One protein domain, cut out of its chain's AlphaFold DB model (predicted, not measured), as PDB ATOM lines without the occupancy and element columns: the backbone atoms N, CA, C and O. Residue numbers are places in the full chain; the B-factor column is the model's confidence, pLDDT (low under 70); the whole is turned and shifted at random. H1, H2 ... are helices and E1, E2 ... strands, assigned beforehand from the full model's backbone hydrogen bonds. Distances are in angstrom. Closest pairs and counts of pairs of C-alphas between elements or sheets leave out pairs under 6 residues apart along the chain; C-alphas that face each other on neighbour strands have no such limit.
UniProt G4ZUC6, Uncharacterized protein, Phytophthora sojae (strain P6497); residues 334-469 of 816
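What this domain is: This is residues 334 to 469 of the 816 residues of an uncharacterized protein of Phytophthora sojae (strain P6497) (UniProt G4ZUC6). The domain is a long, thin rod: a narrow three-stranded sheet, E1, E2 and E5, with the long helix H1 lying along one face over the edge strand E5. At one end E2 runs on into E3, and the hairpin of E3 and E4 sticks out as an arm whose tip, residues 444 to 449, stands free; toward the other end the short helices H2 and H3 sit in a long run of loop. The printed part has 136 residues with three named helices and five named strands, along the chain H1, E1, H2, H3, E2, E3, E4, E5; under half of the residues are in named elements. Both sheets, in the orders E1, E2, E5 and E3, E4, are antiparallel, and the class is mixed, helices and strands. The whole is only just loose, close to extended, with a radius of gyration of the C-alphas of 21.2 A and spans of 80 by 29 by 18 A.

Where its parts are: H1, residues 337 to 353, begins at C-alpha 337 (36.606, -36.966, 15.143) and is 24.6 A long. E1 is residues 370 to 376, 20.8 A. H2 is residues 398 to 406, and H3 is residues 417 to 422. E2, residues 426 to 434, is 26.6 A long. E3 is residues 437 to 440, ending at C-alpha 440 (76.631, -23.031, -6.859), and E4 is residues 453 to 456. E5, residues 460 to 468, is 26.9 A long and ends at C-alpha 468 (32.208, -27.771, 8.391).

How they stand to each other: In the larger sheet E2 is the inner strand. It pairs with E1 at 179 degrees, with N 372 and O 432 3.1 A apart, within hydrogen-bond range. It pairs with E5 at 177 degrees, with N 429 and O 465 2.8 A apart, also within range. Residues 374 to 375 of E1 also pair, antiparallel, with residues 384 to 385. H1 is on this sheet at a height of 9.1 A, two layers with the helix on one face. It runs along the strands, at 18 degrees to E5 on the local plane, and touches E5, the closest C-alphas being those of Phe 350 and Phe 463, 6.4 A apart. E2 runs on into E3 at 6 degrees. The hairpin E3 and E4 has directions 134 degrees apart, with N 439 and O 454 2.9 A apart, within range. H2 and H3 are not on the larger sheet and are apart from each other. In H1, H2 and H3 every O i to N i+4 pair is within hydrogen-bond range.

The domain as a whole: The C-alphas farthest apart, those of Leu 413 and Ala 446, are 79.6 A apart, and the printed part has no cut. Long links join H1 to E1, E1 to H2 and E3 to E4. Mean pLDDT of the printed part is 80.0; 29 residues are under 70, among them residues 359 to 365, 408 to 413 and 444 to 448.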
ATOM      1  N   ALA A 334      32.328 -33.002   7.105       85.62
ATOM      2  CA  ALA A 334      31.724 -32.743   8.405       85.62
ATOM      3  C   ALA A 334      32.809 -32.634   9.489       85.62
ATOM      4  O   ALA A 334      33.828 -33.315   9.429       85.62
ATOM      5  N   LEU A 335      32.592 -31.814  10.519       85.75
ATOM      6  CA  LEU A 335      33.422 -31.866  11.721       85.75
ATOM      7  C   LEU A 335      33.057 -33.114  12.543       85.75
ATOM      8  O   LEU A 335      32.204 -33.057  13.426       85.75
ATOM      9  N   THR A 336      33.716 -34.232  12.243       83.94
ATOM     10  CA  THR A 336      33.741 -35.442  13.080       83.94
ATOM     11  C   THR A 336      35.143 -35.659  13.656       83.94
ATOM     12  O   THR A 336      36.108 -35.023  13.224       83.94
ATOM     13  N   LEU A 337      35.289 -36.576  14.619       82.69
ATOM     14  CA  LEU A 337      36.606 -36.966  15.143       82.69
ATOM     15  C   LEU A 337      37.516 -37.549  14.045       82.69
ATOM     16  O   LEU A 337      38.701 -37.228  14.000       82.69
ATOM     17  N   LEU A 338      36.956 -38.357  13.138       85.38
ATOM     18  CA  LEU A 338      37.697 -38.994  12.048       85.38
ATOM     19  C   LEU A 338      38.123 -37.979  10.978       85.38
ATOM     20  O   LEU A 338      39.261 -38.015  10.509       85.38
ATOM     21  N   ASP A 339      37.240 -37.045  10.623       88.12
ATOM     22  CA  ASP A 339      37.549 -35.959   9.688       88.12
ATOM     23  C   ASP A 339      38.614 -35.016  10.261       88.12
ATOM     24  O   ASP A 339      39.550 -34.646   9.555       88.12
ATOM     25  N   LEU A 340      38.545 -34.694  11.560       88.00
ATOM     26  CA  LEU A 340      39.567 -33.899  12.243       88.00
ATOM     27  C   LEU A 340      40.932 -34.607  12.259       88.00
ATOM     28  O   LEU A 340      41.940 -34.001  11.901       88.00
ATOM     29  N   GLN A 341      40.981 -35.897  12.601       87.50
ATOM     30  CA  GLN A 341      42.219 -36.686  12.544       87.50
ATOM     31  C   GLN A 341      42.766 -36.797  11.109       87.50
ATOM     32  O   GLN A 341      43.980 -36.752  10.891       87.50
ATOM     33  N   THR A 342      41.883 -36.862  10.109       89.19
ATOM     34  CA  THR A 342      42.242 -36.831   8.681       89.19
ATOM     35  C   THR A 342      42.801 -35.465   8.264       89.19
ATOM     36  O   THR A 342      43.761 -35.406   7.496       89.19
ATOM     37  N   ALA A 343      42.258 -34.365   8.789       90.31
ATOM     38  CA  ALA A 343      42.766 -33.013   8.569       90.31
ATOM     39  C   ALA A 343      44.173 -32.831   9.163       90.31
ATOM     40  O   ALA A 343      45.091 -32.415   8.458       90.31
ATOM     41  N   VAL A 344      44.348 -33.209  10.436       90.38
ATOM     42  CA  VAL A 344      45.615 -33.103  11.183       90.38
ATOM     43  C   VAL A 344      46.715 -33.956  10.548       90.38
ATOM     44  O   VAL A 344      47.833 -33.481  10.366       90.38
ATOM     45  N   SER A 345      46.417 -35.197  10.150       88.50
ATOM     46  CA  SER A 345      47.405 -36.079   9.504       88.50
ATOM     47  C   SER A 345      47.809 -35.600   8.102       88.50
ATOM     48  O   SER A 345      48.997 -35.608   7.774       88.50
ATOM     49  N   LYS A 346      46.865 -35.098   7.294       88.69
ATOM     50  CA  LYS A 346      47.173 -34.450   6.004       88.69
ATOM     51  C   LYS A 346      48.009 -33.176   6.183       88.69
ATOM     52  O   LYS A 346      48.921 -32.933   5.394       88.69
ATOM     53  N   GLU A 347      47.743 -32.390   7.226       90.00
ATOM     54  CA  GLU A 347      48.540 -31.206   7.557       90.00
ATOM     55  C   GLU A 347      49.957 -31.578   8.029       90.00
ATOM     56  O   GLU A 347      50.928 -30.961   7.592       90.00
ATOM     57  N   ALA A 348      50.108 -32.629   8.841       88.00
ATOM     58  CA  ALA A 348      51.412 -33.136   9.272       88.00
ATOM     59  C   ALA A 348      52.284 -33.598   8.087       88.00
ATOM     60  O   ALA A 348      53.477 -33.296   8.046       88.00
ATOM     61  N   SER A 349      51.690 -34.249   7.080       86.50
ATOM     62  CA  SER A 349      52.372 -34.604   5.826       86.50
ATOM     63  C   SER A 349      52.891 -33.378   5.062       86.50
ATOM     64  O   SER A 349      54.038 -33.371   4.610       86.50
ATOM     65  N   PHE A 350      52.093 -32.308   4.971       88.44
ATOM     66  CA  PHE A 350      52.525 -31.034   4.383       88.44
ATOM     67  C   PHE A 350      53.651 -30.375   5.200       88.44
ATOM     68  O   PHE A 350      54.644 -29.909   4.635       88.44
ATOM     69  N   LEU A 351      53.537 -30.364   6.532       86.81
ATOM     70  CA  LEU A 351      54.567 -29.818   7.422       86.81
ATOM     71  C   LEU A 351      55.893 -30.585   7.295       86.81
ATOM     72  O   LEU A 351      56.947 -29.954   7.259       86.81
ATOM     73  N   SER A 352      55.847 -31.912   7.136       85.12
ATOM     74  CA  SER A 352      57.022 -32.750   6.863       85.12
ATOM     75  C   SER A 352      57.712 -32.368   5.545       85.12
ATOM     76  O   SER A 352      58.908 -32.064   5.543       85.12
ATOM     77  N   PHE A 353      56.950 -32.272   4.446       85.81
ATOM     78  CA  PHE A 353      57.457 -31.843   3.134       85.81
ATOM     79  C   PHE A 353      58.087 -30.441   3.184       85.81
ATOM     80  O   PHE A 353      59.200 -30.242   2.703       85.81
ATOM     81  N   SER A 354      57.397 -29.480   3.809       84.56
ATOM     82  CA  SER A 354      57.861 -28.090   3.944       84.56
ATOM     83  C   SER A 354      58.978 -27.893   4.982       84.56
ATOM     84  O   SER A 354      59.467 -26.778   5.159       84.56
ATOM     85  N   SER A 355      59.405 -28.951   5.681       84.44
ATOM     86  CA  SER A 355      60.375 -28.833   6.770       84.44
ATOM     87  C   SER A 355      61.757 -28.376   6.288       84.44
ATOM     88  O   SER A 355      62.224 -28.727   5.200       84.44
ATOM     89  N   ALA A 356      62.471 -27.653   7.153       78.88
ATOM     90  CA  ALA A 356      63.871 -27.270   6.943       78.88
ATOM     91  C   ALA A 356      64.861 -28.458   7.030       78.88
ATOM     92  O   ALA A 356      66.068 -28.253   6.998       78.88
ATOM     93  N   LYS A 357      64.367 -29.700   7.165       78.75
ATOM     94  CA  LYS A 357      65.164 -30.936   7.071       78.75
ATOM     95  C   LYS A 357      65.091 -31.588   5.689       78.75
ATOM     96  O   LYS A 357      65.937 -32.414   5.375       78.75
ATOM     97  N   ASN A 358      64.098 -31.229   4.875       76.31
ATOM     98  CA  ASN A 358      63.920 -31.738   3.519       76.31
ATOM     99  C   ASN A 358      64.794 -30.940   2.530       76.31
ATOM    100  O   ASN A 358      64.276 -30.155   1.739       76.31
ATOM    101  N   VAL A 359      66.121 -31.027   2.678       69.31
ATOM    102  CA  VAL A 359      67.103 -30.260   1.887       69.31
ATOM    103  C   VAL A 359      68.041 -31.229   1.168       69.31
ATOM    104  O   VAL A 359      68.493 -32.197   1.777       69.31
ATOM    105  N   VAL A 360      68.311 -30.993  -0.117       67.69
ATOM    106  CA  VAL A 360      69.014 -31.940  -1.000       67.69
ATOM    107  C   VAL A 360      70.474 -31.555  -1.247       67.69
ATOM    108  O   VAL A 360      71.335 -32.430  -1.249       67.69
ATOM    109  N   ASN A 361      70.769 -30.269  -1.468       60.53
ATOM    110  CA  ASN A 361      72.070 -29.817  -1.985       60.53
ATOM    111  C   ASN A 361      72.916 -29.041  -0.962       60.53
ATOM    112  O   ASN A 361      74.132 -28.970  -1.112       60.53
ATOM    113  N   ASN A 362      72.296 -28.416   0.045       61.59
ATOM    114  CA  ASN A 362      72.956 -27.479   0.964       61.59
ATOM    115  C   ASN A 362      72.363 -27.525   2.386       61.59
ATOM    116  O   ASN A 362      71.413 -28.252   2.663       61.59
ATOM    117  N   GLY A 363      72.929 -26.738   3.307       63.41
ATOM    118  CA  GLY A 363      72.368 -26.543   4.648       63.41
ATOM    119  C   GLY A 363      71.048 -25.746   4.650       63.41
ATOM    120  O   GLY A 363      70.736 -25.048   3.684       63.41
ATOM    121  N   PRO A 364      70.275 -25.778   5.755       62.78
ATOM    122  CA  PRO A 364      68.948 -25.150   5.839       62.78
ATOM    123  C   PRO A 364      68.943 -23.621   5.671       62.78
ATOM    124  O   PRO A 364      67.894 -23.047   5.392       62.78
ATOM    125  N   SER A 365      70.096 -22.960   5.806       68.38
ATOM    126  CA  SER A 365      70.282 -21.527   5.534       68.38
ATOM    127  C   SER A 365      70.202 -21.152   4.048       68.38
ATOM    128  O   SER A 365      70.147 -19.969   3.733       68.38
ATOM    129  N   GLU A 366      70.206 -22.133   3.140       76.38
ATOM    130  CA  GLU A 366      70.196 -21.929   1.684       76.38
ATOM    131  C   GLU A 366      68.832 -22.232   1.029       76.38
ATOM    132  O   GLU A 366      68.724 -22.325  -0.195       76.38
ATOM    133  N   ARG A 367      67.769 -22.375   1.832       81.88
ATOM    134  CA  ARG A 367      66.385 -22.563   1.362       81.88
ATOM    135  C   ARG A 367      65.714 -21.221   1.036       81.88
ATOM    136  O   ARG A 367      65.774 -20.280   1.821       81.88
ATOM    137  N   VAL A 368      65.027 -21.159  -0.106       86.19
ATOM    138  CA  VAL A 368      64.294 -19.981  -0.623       86.19
ATOM    139  C   VAL A 368      62.926 -20.368  -1.187       86.19
ATOM    140  O   VAL A 368      62.539 -20.000  -2.301       86.19
ATOM    141  N   ASP A 369      62.197 -21.158  -0.403       86.69
ATOM    142  CA  ASP A 369      60.886 -21.691  -0.765       86.69
ATOM    143  C   ASP A 369      59.871 -20.587  -1.086       86.69
ATOM    144  O   ASP A 369      59.761 -19.587  -0.372       86.69
ATOM    145  N   ILE A 370      59.041 -20.810  -2.109       86.31
ATOM    146  CA  ILE A 370      57.844 -19.985  -2.312       86.31
ATOM    147  C   ILE A 370      56.721 -20.569  -1.463       86.31
ATOM    148  O   ILE A 370      56.352 -21.731  -1.628       86.31
ATOM    149  N   VAL A 371      56.160 -19.748  -0.578       86.00
ATOM    150  CA  VAL A 371      55.125 -20.135   0.383       86.00
ATOM    151  C   VAL A 371      53.900 -19.242   0.219       86.00
ATOM    152  O   VAL A 371      54.014 -18.019   0.252       86.00
ATOM    153  N   THR A 372      52.716 -19.845   0.130       88.06
ATOM    154  CA  THR A 372      51.433 -19.142   0.291       88.06
ATOM    155  C   THR A 372      50.588 -19.873   1.329       88.06
ATOM    156  O   THR A 372      50.561 -21.105   1.370       88.06
ATOM    157  N   ARG A 373      49.930 -19.130   2.228       87.31
ATOM    158  CA  ARG A 373      49.055 -19.698   3.264       87.31
ATOM    159  C   ARG A 373      47.880 -18.782   3.555       87.31
ATOM    160  O   ARG A 373      48.080 -17.611   3.877       87.31
ATOM    161  N   THR A 374      46.674 -19.330   3.510       90.75
ATOM    162  CA  THR A 374      45.452 -18.639   3.912       90.75
ATOM    163  C   THR A 374      44.551 -19.549   4.740       90.75
ATOM    164  O   THR A 374      44.505 -20.765   4.554       90.75
ATOM    165  N   MET A 375      43.814 -18.947   5.668       90.12
ATOM    166  CA  MET A 375      42.823 -19.622   6.494       90.12
ATOM    167  C   MET A 375      41.538 -18.801   6.499       90.12
ATOM    168  O   MET A 375      41.576 -17.584   6.661       90.12
ATOM    169  N   LYS A 376      40.401 -19.465   6.325       88.81
ATOM    170  CA  LYS A 376      39.077 -18.929   6.645       88.81
ATOM    171  C   LYS A 376      38.646 -19.627   7.926       88.81
ATOM    172  O   LYS A 376      38.551 -20.853   7.923       88.81
ATOM    173  N   ASP A 377      38.458 -18.882   9.012       86.81
ATOM    174  CA  ASP A 377      38.019 -19.465  10.282       86.81
ATOM    175  C   ASP A 377      36.492 -19.635  10.335       86.81
ATOM    176  O   ASP A 377      35.774 -19.141   9.465       86.81
ATOM    177  N   TRP A 378      35.994 -20.355  11.341       84.88
ATOM    178  CA  TRP A 378      34.621 -20.864  11.408       84.88
ATOM    179  C   TRP A 378      33.539 -19.839  11.053       84.88
ATOM    180  O   TRP A 378      32.678 -20.124  10.218       84.88
ATOM    181  N   VAL A 379      33.575 -18.668  11.691       80.62
ATOM    182  CA  VAL A 379      32.561 -17.607  11.547       80.62
ATOM    183  C   VAL A 379      32.966 -16.502  10.568       80.62
ATOM    184  O   VAL A 379      32.190 -15.574  10.351       80.62
ATOM    185  N   GLU A 380      34.153 -16.596   9.967       80.12
ATOM    186  CA  GLU A 380      34.647 -15.596   9.022       80.12
ATOM    187  C   GLU A 380      33.922 -15.679   7.677       80.12
ATOM    188  O   GLU A 380      33.491 -16.744   7.231       80.12
ATOM    189  N   ALA A 381      33.821 -14.551   6.973       77.94
ATOM    190  CA  ALA A 381      33.288 -14.533   5.609       77.94
ATOM    191  C   ALA A 381      34.346 -14.967   4.576       77.94
ATOM    192  O   ALA A 381      34.033 -15.673   3.607       77.94
ATOM    193  N   SER A 382      35.606 -14.591   4.806       83.25
ATOM    194  CA  SER A 382      36.694 -14.603   3.820       83.25
ATOM    195  C   SER A 382      37.948 -15.324   4.328       83.25
ATOM    196  O   SER A 382      38.074 -15.644   5.505       83.25
ATOM    197  N   TYR A 383      38.883 -15.591   3.416       87.81
ATOM    198  CA  TYR A 383      40.210 -16.108   3.751       87.81
ATOM    199  C   TYR A 383      41.150 -14.967   4.159       87.81
ATOM    200  O   TYR A 383      41.236 -13.956   3.463       87.81
ATOM    201  N   VAL A 384      41.902 -15.170   5.239       88.00
ATOM    202  CA  VAL A 384      42.942 -14.271   5.760       88.00
ATOM    203  C   VAL A 384      44.314 -14.930   5.575       88.00
ATOM    204  O   VAL A 384      44.435 -16.153   5.652       88.00
ATOM    205  N   ALA A 385      45.361 -14.148   5.304       88.38
ATOM    206  CA  ALA A 385      46.726 -14.664   5.178       88.38
ATOM    207  C   ALA A 385      47.283 -15.126   6.539       88.38
ATOM    208  O   ALA A 385      47.136 -14.429   7.542       88.38
ATOM    209  N   MET A 386      47.943 -16.288   6.583       83.38
ATOM    210  CA  MET A 386      48.550 -16.800   7.822       83.38
ATOM    211  C   MET A 386      49.953 -16.224   8.031       83.38
ATOM    212  O   MET A 386      50.766 -16.210   7.109       83.38
ATOM    213  N   THR A 387      50.271 -15.813   9.258       69.88
ATOM    214  CA  THR A 387      51.507 -15.077   9.577       69.88
ATOM    215  C   THR A 387      52.762 -15.935   9.772       69.88
ATOM    216  O   THR A 387      53.844 -15.363   9.873       69.88
ATOM    217  N   SER A 388      52.678 -17.273   9.855       65.56
ATOM    218  CA  SER A 388      53.830 -18.088  10.287       65.56
ATOM    219  C   SER A 388      54.098 -19.385   9.514       65.56
ATOM    220  O   SER A 388      53.231 -19.948   8.840       65.56
ATOM    221  N   ALA A 389      55.340 -19.865   9.679       55.66
ATOM    222  CA  ALA A 389      55.847 -21.214   9.398       55.66
ATOM    223  C   ALA A 389      54.846 -22.349   9.705       55.66
ATOM    224  O   ALA A 389      54.474 -23.167   8.864       55.66
ATOM    225  N   SER A 390      54.455 -22.369  10.977       58.09
ATOM    226  CA  SER A 390      54.158 -23.576  11.755       58.09
ATOM    227  C   SER A 390      52.805 -23.539  12.466       58.09
ATOM    228  O   SER A 390      52.458 -24.489  13.161       58.09
ATOM    229  N   SER A 391      52.032 -22.463  12.298       71.69
ATOM    230  CA  SER A 391      50.655 -22.369  12.791       71.69
ATOM    231  C   SER A 391      49.801 -23.472  12.163       71.69
ATOM    232  O   SER A 391      49.464 -23.412  10.980       71.69
ATOM    233  N   ALA A 392      49.484 -24.507  12.944       82.75
ATOM    234  CA  ALA A 392      48.593 -25.577  12.519       82.75
ATOM    235  C   ALA A 392      47.179 -25.018  12.300       82.75
ATOM    236  O   ALA A 392      46.650 -24.287  13.137       82.75
ATOM    237  N   CYS A 393      46.570 -25.354  11.168       87.56
ATOM    238  CA  CYS A 393      45.184 -25.016  10.883       87.56
ATOM    239  C   CYS A 393      44.225 -25.900  11.680       87.56
ATOM    240  O   CYS A 393      43.197 -25.411  12.155       87.56
ATOM    241  N   PHE A 394      44.574 -27.175  11.852       89.19
ATOM    242  CA  PHE A 394      43.798 -28.156  12.596       89.19
ATOM    243  C   PHE A 394      44.631 -28.739  13.742       89.19
ATOM    244  O   PHE A 394      45.820 -29.010  13.604       89.19
ATOM    245  N   HIS A 395      43.995 -28.901  14.898       83.94
ATOM    246  CA  HIS A 395      44.598 -29.368  16.145       83.94
ATOM    247  C   HIS A 395      43.485 -29.886  17.065       83.94
ATOM    248  O   HIS A 395      42.341 -29.444  16.933       83.94
ATOM    249  N   ASP A 396      43.784 -30.753  18.032       76.75
ATOM    250  CA  ASP A 396      42.747 -31.400  18.859       76.75
ATOM    251  C   ASP A 396      41.843 -30.386  19.590       76.75
ATOM    252  O   ASP A 396      40.622 -30.531  19.629       76.75
ATOM    253  N   TYR A 397      42.415 -29.260  20.030       78.81
ATOM    254  CA  TYR A 397      41.701 -28.133  20.647       78.81
ATOM    255  C   TYR A 397      40.849 -27.286  19.675       78.81
ATOM    256  O   TYR A 397      40.424 -26.187  20.040       78.81
ATOM    257  N   VAL A 398      40.612 -27.717  18.427       83.19
ATOM    258  CA  VAL A 398      39.844 -26.915  17.450       83.19
ATOM    259  C   VAL A 398      38.372 -26.805  17.839       83.19
ATOM    260  O   VAL A 398      37.756 -25.781  17.566       83.19
ATOM    261  N   VAL A 399      37.834 -27.803  18.553       80.25
ATOM    262  CA  VAL A 399      36.482 -27.749  19.132       80.25
ATOM    263  C   VAL A 399      36.381 -26.634  20.176       80.25
ATOM    264  O   VAL A 399      35.375 -25.939  20.216       80.25
ATOM    265  N   ARG A 400      37.434 -26.386  20.970       82.06
ATOM    266  CA  ARG A 400      37.426 -25.298  21.959       82.06
ATOM    267  C   ARG A 400      37.449 -23.916  21.293       82.06
ATOM    268  O   ARG A 400      36.584 -23.101  21.576       82.06
ATOM    269  N   HIS A 401      38.349 -23.700  20.328       81.50
ATOM    270  CA  HIS A 401      38.417 -22.446  19.555       81.50
ATOM    271  C   HIS A 401      37.133 -22.176  18.757       81.50
ATOM    272  O   HIS A 401      36.678 -21.039  18.648       81.50
ATOM    273  N   LEU A 402      36.520 -23.235  18.221       83.69
ATOM    274  CA  LEU A 402      35.188 -23.180  17.633       83.69
ATOM    275  C   LEU A 402      34.168 -22.673  18.660       83.69
ATOM    276  O   LEU A 402      33.454 -21.722  18.375       83.69
ATOM    277  N   LEU A 403      34.094 -23.283  19.846       81.56
ATOM    278  CA  LEU A 403      33.134 -22.905  20.888       81.56
ATOM    279  C   LEU A 403      33.367 -21.490  21.426       81.56
ATOM    280  O   LEU A 403      32.398 -20.797  21.716       81.56
ATOM    281  N   GLU A 404      34.612 -21.026  21.490       82.38
ATOM    282  CA  GLU A 404      34.960 -19.637  21.810       82.38
ATOM    283  C   GLU A 404      34.401 -18.661  20.745       82.38
ATOM    284  O   GLU A 404      33.813 -17.641  21.098       82.38
ATOM    285  N   GLN A 405      34.480 -18.996  19.448       78.88
ATOM    286  CA  GLN A 405      33.903 -18.190  18.353       78.88
ATOM    287  C   GLN A 405      32.385 -18.375  18.153       78.88
ATOM    288  O   GLN A 405      31.722 -17.499  17.590       78.88
ATOM    289  N   LEU A 406      31.808 -19.504  18.576       77.00
ATOM    290  CA  LEU A 406      30.382 -19.797  18.401       77.00
ATOM    291  C   LEU A 406      29.474 -19.143  19.442       77.00
ATOM    292  O   LEU A 406      28.267 -19.118  19.200       77.00
ATOM    293  N   VAL A 407      30.011 -18.607  20.548       75.12
ATOM    294  CA  VAL A 407      29.203 -17.846  21.517       75.12
ATOM    295  C   VAL A 407      28.464 -16.739  20.766       75.12
ATOM    296  O   VAL A 407      29.065 -15.951  20.028       75.12
ATOM    297  N   LEU A 408      27.144 -16.706  20.924       64.88
ATOM    298  CA  LEU A 408      26.287 -15.721  20.281       64.88
ATOM    299  C   LEU A 408      25.969 -14.592  21.253       64.88
ATOM    300  O   LEU A 408      25.291 -14.782  22.257       64.88
ATOM    301  N   THR A 409      26.410 -13.390  20.899       63.66
ATOM    302  CA  THR A 409      26.003 -12.143  21.557       63.66
ATOM    303  C   THR A 409      24.662 -11.610  21.039       63.66
ATOM    304  O   THR A 409      24.142 -10.640  21.583       63.66
ATOM    305  N   GLN A 410      24.105 -12.207  19.977       65.50
ATOM    306  CA  GLN A 410      22.860 -11.803  19.313       65.50
ATOM    307  C   GLN A 410      22.127 -13.033  18.758       65.50
ATOM    308  O   GLN A 410      22.763 -14.005  18.357       65.50
ATOM    309  N   SER A 411      20.793 -12.998  18.704       68.00
ATOM    310  CA  SER A 411      19.992 -14.109  18.166       68.00
ATOM    311  C   SER A 411      20.174 -14.280  16.648       68.00
ATOM    312  O   SER A 411      20.210 -13.275  15.936       68.00
ATOM    313  N   PRO A 412      20.173 -15.520  16.112       69.38
ATOM    314  CA  PRO A 412      20.130 -15.775  14.671       69.38
ATOM    315  C   PRO A 412      18.934 -15.128  13.953       69.38
ATOM    316  O   PRO A 412      19.049 -14.835  12.768       69.38
ATOM    317  N   LEU A 413      17.823 -14.844  14.651       69.56
ATOM    318  CA  LEU A 413      16.683 -14.101  14.089       69.56
ATOM    319  C   LEU A 413      16.993 -12.621  13.795       69.56
ATOM    320  O   LEU A 413      16.304 -12.008  12.987       69.56
ATOM    321  N   MET A 414      18.029 -12.046  14.417       70.19
ATOM    322  CA  MET A 414      18.475 -10.668  14.149       70.19
ATOM    323  C   MET A 414      19.373 -10.571  12.905       70.19
ATOM    324  O   MET A 414      19.768  -9.476  12.505       70.19
ATOM    325  N   LEU A 415      19.732 -11.707  12.302       71.25
ATOM    326  CA  LEU A 415      20.615 -11.780  11.145       71.25
ATOM    327  C   LEU A 415      19.799 -11.843   9.851       71.25
ATOM    328  O   LEU A 415      18.854 -12.619   9.726       71.25
ATOM    329  N   SER A 416      20.210 -11.077   8.840       71.88
ATOM    330  CA  SER A 416      19.630 -11.202   7.501       71.88
ATOM    331  C   SER A 416      19.919 -12.584   6.901       71.88
ATOM    332  O   SER A 416      20.913 -13.234   7.232       71.88
ATOM    333  N   SER A 417      19.099 -13.020   5.943       69.75
ATOM    334  CA  SER A 417      19.339 -14.258   5.183       69.75
ATOM    335  C   SER A 417      20.716 -14.275   4.501       69.75
ATOM    336  O   SER A 417      21.356 -15.326   4.412       69.75
ATOM    337  N   THR A 418      21.227 -13.111   4.086       71.81
ATOM    338  CA  THR A 418      22.594 -12.925   3.570       71.81
ATOM    339  C   THR A 418      23.660 -13.144   4.649       71.81
ATOM    340  O   THR A 418      24.651 -13.825   4.399       71.81
ATOM    341  N   ALA A 419      23.455 -12.631   5.866       70.25
ATOM    342  CA  ALA A 419      24.372 -12.869   6.982       70.25
ATOM    343  C   ALA A 419      24.371 -14.351   7.400       70.25
ATOM    344  O   ALA A 419      25.436 -14.966   7.459       70.25
ATOM    345  N   LEU A 420      23.193 -14.965   7.564       69.25
ATOM    346  CA  LEU A 420      23.044 -16.395   7.868       69.25
ATOM    347  C   LEU A 420      23.690 -17.311   6.815       69.25
ATOM    348  O   LEU A 420      24.285 -18.324   7.168       69.25
ATOM    349  N   SER A 421      23.620 -16.961   5.527       67.44
ATOM    350  CA  SER A 421      24.252 -17.746   4.451       67.44
ATOM    351  C   SER A 421      25.762 -17.497   4.292       67.44
ATOM    352  O   SER A 421      26.466 -18.358   3.752       67.44
ATOM    353  N   SER A 422      26.283 -16.374   4.805       66.62
ATOM    354  CA  SER A 422      27.726 -16.102   4.907       66.62
ATOM    355  C   SER A 422      28.405 -16.813   6.089       66.62
ATOM    356  O   SER A 422      29.556 -17.238   5.954       66.62
ATOM    357  N   LEU A 423      27.678 -17.029   7.197       66.19
ATOM    358  CA  LEU A 423      28.108 -17.754   8.406       66.19
ATOM    359  C   LEU A 423      28.177 -19.274   8.176       66.19
ATOM    360  O   LEU A 423      27.497 -20.074   8.814       66.19
ATOM    361  N   GLN A 424      29.024 -19.703   7.242       68.38
ATOM    362  CA  GLN A 424      29.046 -21.090   6.768       68.38
ATOM    363  C   GLN A 424      29.569 -22.116   7.794       68.38
ATOM    364  O   GLN A 424      29.523 -23.316   7.497       68.38
ATOM    365  N   CYS A 425      30.037 -21.663   8.968       81.50
ATOM    366  CA  CYS A 425      30.618 -22.465  10.050       81.50
ATOM    367  C   CYS A 425      31.601 -23.506   9.529       81.50
ATOM    368  O   CYS A 425      31.426 -24.718   9.696       81.50
ATOM    369  N   MET A 426      32.617 -22.995   8.839       86.81
ATOM    370  CA  MET A 426      33.553 -23.784   8.058       86.81
ATOM    371  C   MET A 426      34.965 -23.240   8.230       86.81
ATOM    372  O   MET A 426      35.256 -22.138   7.770       86.81
ATOM    373  N   ARG A 427      35.840 -24.028   8.856       89.19
ATOM    374  CA  ARG A 427      37.263 -23.715   8.960       89.19
ATOM    375  C   ARG A 427      37.990 -24.342   7.780       89.19
ATOM    376  O   ARG A 427      38.175 -25.559   7.724       89.19
ATOM    377  N   CYS A 428      38.363 -23.499   6.825       90.88
ATOM    378  CA  CYS A 428      39.154 -23.869   5.659       90.88
ATOM    379  C   CYS A 428      40.597 -23.414   5.815       90.88
ATOM    380  O   CYS A 428      40.870 -22.303   6.264       90.88
ATOM    381  N   CYS A 429      41.514 -24.242   5.339       91.69
ATOM    382  CA  CYS A 429      42.930 -23.951   5.284       91.69
ATOM    383  C   CYS A 429      43.478 -24.293   3.902       91.69
ATOM    384  O   CYS A 429      43.230 -25.382   3.376       91.69
ATOM    385  N   SER A 430      44.233 -23.356   3.339       91.06
ATOM    386  CA  SER A 430      45.005 -23.525   2.118       91.06
ATOM    387  C   SER A 430      46.462 -23.202   2.426       91.06
ATOM    388  O   SER A 430      46.781 -22.114   2.908       91.06
ATOM    389  N   LYS A 431      47.360 -24.151   2.173       89.81
ATOM    390  CA  LYS A 431      48.808 -23.961   2.274       89.81
ATOM    391  C   LYS A 431      49.461 -24.524   1.025       89.81
ATOM    392  O   LYS A 431      49.152 -25.638   0.619       89.81
ATOM    393  N   GLN A 432      50.399 -23.791   0.447       90.50
ATOM    394  CA  GLN A 432      51.223 -24.260  -0.656       90.50
ATOM    395  C   GLN A 432      52.684 -23.921  -0.372       90.50
ATOM    396  O   GLN A 432      53.009 -22.887   0.220       90.50
ATOM    397  N   THR A 433      53.583 -24.821  -0.751       88.44
ATOM    398  CA  THR A 433      55.029 -24.607  -0.665       88.44
ATOM    399  C   THR A 433      55.693 -25.222  -1.887       88.44
ATOM    400  O   THR A 433      55.514 -26.411  -2.150       88.44
ATOM    401  N   THR A 434      56.449 -24.414  -2.627       89.62
ATOM    402  CA  THR A 434      57.393 -24.874  -3.650       89.62
ATOM    403  C   THR A 434      58.788 -24.837  -3.048       89.62
ATOM    404  O   THR A 434      59.290 -23.749  -2.758       89.62
ATOM    405  N   LEU A 435      59.397 -26.008  -2.868       87.06
ATOM    406  CA  LEU A 435      60.742 -26.152  -2.322       87.06
ATOM    407  C   LEU A 435      61.770 -25.601  -3.302       87.06
ATOM    408  O   LEU A 435      61.739 -25.928  -4.494       87.06
ATOM    409  N   ARG A 436      62.672 -24.762  -2.793       87.50
ATOM    410  CA  ARG A 436      63.762 -24.179  -3.577       87.50
ATOM    411  C   ARG A 436      65.014 -24.032  -2.739       87.50
ATOM    412  O   ARG A 436      64.966 -23.594  -1.593       87.50
ATOM    413  N   GLU A 437      66.142 -24.332  -3.356       84.75
ATOM    414  CA  GLU A 437      67.462 -24.264  -2.742       84.75
ATOM    415  C   GLU A 437      68.386 -23.437  -3.616       84.75
ATOM    416  O   GLU A 437      68.374 -23.559  -4.845       84.75
ATOM    417  N   TYR A 438      69.232 -22.629  -2.987       84.50
ATOM    418  CA  TYR A 438      70.405 -22.122  -3.669       84.50
ATOM    419  C   TYR A 438      71.404 -23.254  -3.929       84.50
ATOM    420  O   TYR A 438      71.611 -24.139  -3.096       84.50
ATOM    421  N   TYR A 439      72.070 -23.187  -5.076       82.81
ATOM    422  CA  TYR A 439      73.235 -23.997  -5.407       82.81
ATOM    423  C   TYR A 439      74.296 -23.136  -6.094       82.81
ATOM    424  O   TYR A 439      74.020 -22.027  -6.555       82.81
ATOM    425  N   TYR A 440      75.517 -23.654  -6.157       82.38
ATOM    426  CA  TYR A 440      76.631 -23.031  -6.859       82.38
ATOM    427  C   TYR A 440      76.991 -23.894  -8.066       82.38
ATOM    428  O   TYR A 440      77.175 -25.104  -7.921       82.38
ATOM    429  N   ASP A 441      77.062 -23.285  -9.247       79.06
ATOM    430  CA  ASP A 441      77.444 -23.984 -10.475       79.06
ATOM    431  C   ASP A 441      78.970 -23.941 -10.650       79.06
ATOM    432  O   ASP A 441      79.553 -22.895 -10.952       79.06
ATOM    433  N   TYR A 442      79.628 -25.070 -10.384       74.31
ATOM    434  CA  TYR A 442      81.081 -25.217 -10.448       74.31
ATOM    435  C   TYR A 442      81.509 -25.730 -11.828       74.31
ATOM    436  O   TYR A 442      81.704 -26.927 -12.037       74.31
ATOM    437  N   THR A 443      81.684 -24.819 -12.787       74.56
ATOM    438  CA  THR A 443      82.169 -25.175 -14.128       74.56
ATOM    439  C   THR A 443      83.651 -25.565 -14.101       74.56
ATOM    440  O   THR A 443      84.500 -24.732 -13.782       74.56
ATOM    441  N   CYS A 444      83.988 -26.790 -14.509       63.16
ATOM    442  CA  CYS A 444      85.376 -27.231 -14.679       63.16
ATOM    443  C   CYS A 444      86.059 -26.534 -15.873       63.16
ATOM    444  O   CYS A 444      86.037 -27.038 -16.996       63.16
ATOM    445  N   GLY A 445      86.688 -25.385 -15.630       64.12
ATOM    446  CA  GLY A 445      87.456 -24.632 -16.621       64.12
ATOM    447  C   GLY A 445      88.220 -23.460 -15.999       64.12
ATOM    448  O   GLY A 445      88.048 -23.149 -14.827       64.12
ATOM    449  N   ALA A 446      89.061 -22.784 -16.788       56.34
ATOM    450  CA  ALA A 446      89.822 -21.603 -16.353       56.34
ATOM    451  C   ALA A 446      88.980 -20.303 -16.336       56.34
ATOM    452  O   ALA A 446      89.492 -19.215 -16.600       56.34
ATOM    453  N   SER A 447      87.677 -20.408 -16.062       59.53
ATOM    454  CA  SER A 447      86.769 -19.276 -15.878       59.53
ATOM    455  C   SER A 447      87.126 -18.548 -14.579       59.53
ATOM    456  O   SER A 447      86.896 -19.046 -13.484       59.53
ATOM    457  N   SER A 448      87.692 -17.347 -14.689       57.41
ATOM    458  CA  SER A 448      88.281 -16.586 -13.574       57.41
ATOM    459  C   SER A 448      87.276 -15.910 -12.622       57.41
ATOM    460  O   SER A 448      87.630 -14.962 -11.921       57.41
ATOM    461  N   GLY A 449      86.023 -16.372 -12.592       70.06
ATOM    462  CA  GLY A 449      84.965 -15.849 -11.727       70.06
ATOM    463  C   GLY A 449      84.637 -16.798 -10.567       70.06
ATOM    464  O   GLY A 449      84.748 -18.013 -10.731       70.06
ATOM    465  N   PRO A 450      84.197 -16.284  -9.403       69.94
ATOM    466  CA  PRO A 450      83.577 -17.125  -8.382       69.94
ATOM    467  C   PRO A 450      82.284 -17.763  -8.933       69.94
ATOM    468  O   PRO A 450      81.625 -17.155  -9.782       69.94
ATOM    469  N   PRO A 451      81.893 -18.961  -8.463       74.25
ATOM    470  CA  PRO A 451      80.712 -19.655  -8.966       74.25
ATOM    471  C   PRO A 451      79.434 -18.859  -8.673       74.25
ATOM    472  O   PRO A 451      79.222 -18.366  -7.560       74.25
ATOM    473  N   SER A 452      78.558 -18.756  -9.669       79.44
ATOM    474  CA  SER A 452      77.280 -18.054  -9.534       79.44
ATOM    475  C   SER A 452      76.337 -18.795  -8.586       79.44
ATOM    476  O   SER A 452      76.124 -20.001  -8.725       79.44
ATOM    477  N   LYS A 453      75.723 -18.052  -7.660       84.31
ATOM    478  CA  LYS A 453      74.660 -18.550  -6.780       84.31
ATOM    479  C   LYS A 453      73.338 -18.593  -7.555       84.31
ATOM    480  O   LYS A 453      72.741 -17.555  -7.831       84.31
ATOM    481  N   LEU A 454      72.912 -19.793  -7.931       84.69
ATOM    482  CA  LEU A 454      71.703 -20.076  -8.711       84.69
ATOM    483  C   LEU A 454      70.632 -20.734  -7.830       84.69
ATOM    484  O   LEU A 454      70.920 -21.139  -6.708       84.69
ATOM    485  N   ILE A 455      69.394 -20.841  -8.319       85.94
ATOM    486  CA  ILE A 455      68.281 -21.486  -7.599       85.94
ATOM    487  C   ILE A 455      67.864 -22.764  -8.335       85.94
ATOM    488  O   ILE A 455      67.613 -22.738  -9.539       85.94
ATOM    489  N   SER A 456      67.759 -23.868  -7.597       81.94
ATOM    490  CA  SER A 456      67.220 -25.156  -8.044       81.94
ATOM    491  C   SER A 456      65.987 -25.532  -7.214       81.94
ATOM    492  O   SER A 456      65.668 -24.890  -6.213       81.94
ATOM    493  N   GLY A 457      65.290 -26.585  -7.636       80.12
ATOM    494  CA  GLY A 457      64.039 -27.043  -7.033       80.12
ATOM    495  C   GLY A 457      62.793 -26.415  -7.665       80.12
ATOM    496  O   GLY A 457      62.717 -25.218  -7.946       80.12
ATOM    497  N   ASN A 458      61.801 -27.263  -7.920       83.62
ATOM    498  CA  ASN A 458      60.442 -26.887  -8.308       83.62
ATOM    499  C   ASN A 458      59.378 -27.815  -7.688       83.62
ATOM    500  O   ASN A 458      58.193 -27.691  -8.010       83.62
ATOM    501  N   GLU A 459      59.781 -28.725  -6.794       85.69
ATOM    502  CA  GLU A 459      58.866 -29.631  -6.106       85.69
ATOM    503  C   GLU A 459      57.846 -28.820  -5.315       85.69
ATOM    504  O   GLU A 459      58.203 -27.959  -4.513       85.69
ATOM    505  N   THR A 460      56.565 -29.067  -5.564       88.19
ATOM    506  CA  THR A 460      55.478 -28.264  -5.008       88.19
ATOM    507  C   THR A 460      54.476 -29.166  -4.315       88.19
ATOM    508  O   THR A 460      53.971 -30.110  -4.916       88.19
ATOM    509  N   CYS A 461      54.157 -28.836  -3.067       88.00
ATOM    510  CA  CYS A 461      53.087 -29.465  -2.311       88.00
ATOM    511  C   CYS A 461      51.998 -28.445  -1.992       88.00
ATOM    512  O   CYS A 461      52.287 -27.279  -1.704       88.00
ATOM    513  N   ALA A 462      50.749 -28.902  -2.007       88.44
ATOM    514  CA  ALA A 462      49.591 -28.141  -1.575       88.44
ATOM    515  C   ALA A 462      48.790 -28.954  -0.551       88.44
ATOM    516  O   ALA A 462      48.629 -30.162  -0.684       88.44
ATOM    517  N   PHE A 463      48.270 -28.265   0.455       88.50
ATOM    518  CA  PHE A 463      47.316 -28.762   1.431       88.50
ATOM    519  C   PHE A 463      46.086 -27.862   1.360       88.50
ATOM    520  O   PHE A 463      46.161 -26.678   1.679       88.50
ATOM    521  N   ASN A 464      44.962 -28.422   0.917       89.94
ATOM    522  CA  ASN A 464      43.674 -27.740   0.863       89.94
ATOM    523  C   ASN A 464      42.655 -28.598   1.610       89.94
ATOM    524  O   ASN A 464      42.380 -29.726   1.196       89.94
ATOM    525  N   HIS A 465      42.110 -28.090   2.714       90.81
ATOM    526  CA  HIS A 465      41.124 -28.827   3.499       90.81
ATOM    527  C   HIS A 465      40.148 -27.903   4.232       90.81
ATOM    528  O   HIS A 465      40.528 -26.823   4.685       90.81
ATOM    529  N   CYS A 466      38.894 -28.337   4.354       91.75
ATOM    530  CA  CYS A 466      37.802 -27.580   4.957       91.75
ATOM    531  C   CYS A 466      36.944 -28.499   5.828       91.75
ATOM    532  O   CYS A 466      36.330 -29.424   5.302       91.75
ATOM    533  N   LEU A 467      36.856 -28.197   7.125       89.88
ATOM    534  CA  LEU A 467      35.913 -28.835   8.049       89.88
ATOM    535  C   LEU A 467      34.692 -27.929   8.235       89.88
ATOM    536  O   LEU A 467      34.848 -26.717   8.379       89.88
ATOM    537  N   ARG A 468      33.482 -28.497   8.266       87.56
ATOM    538  CA  ARG A 468      32.208 -27.771   8.391       87.56
ATOM    539  C   ARG A 468      31.305 -28.360   9.468       87.56
ATOM    540  O   ARG A 468      31.102 -29.570   9.539       87.56
ATOM    541  N   LEU A 469      30.658 -27.500  10.250       82.62
ATOM    542  CA  LEU A 469      29.603 -27.930  11.168       82.62
ATOM    543  C   LEU A 469      28.306 -28.288  10.436       82.62
ATOM    544  O   LEU A 469      27.654 -27.455   9.801       82.62
TER     545      LEU A 469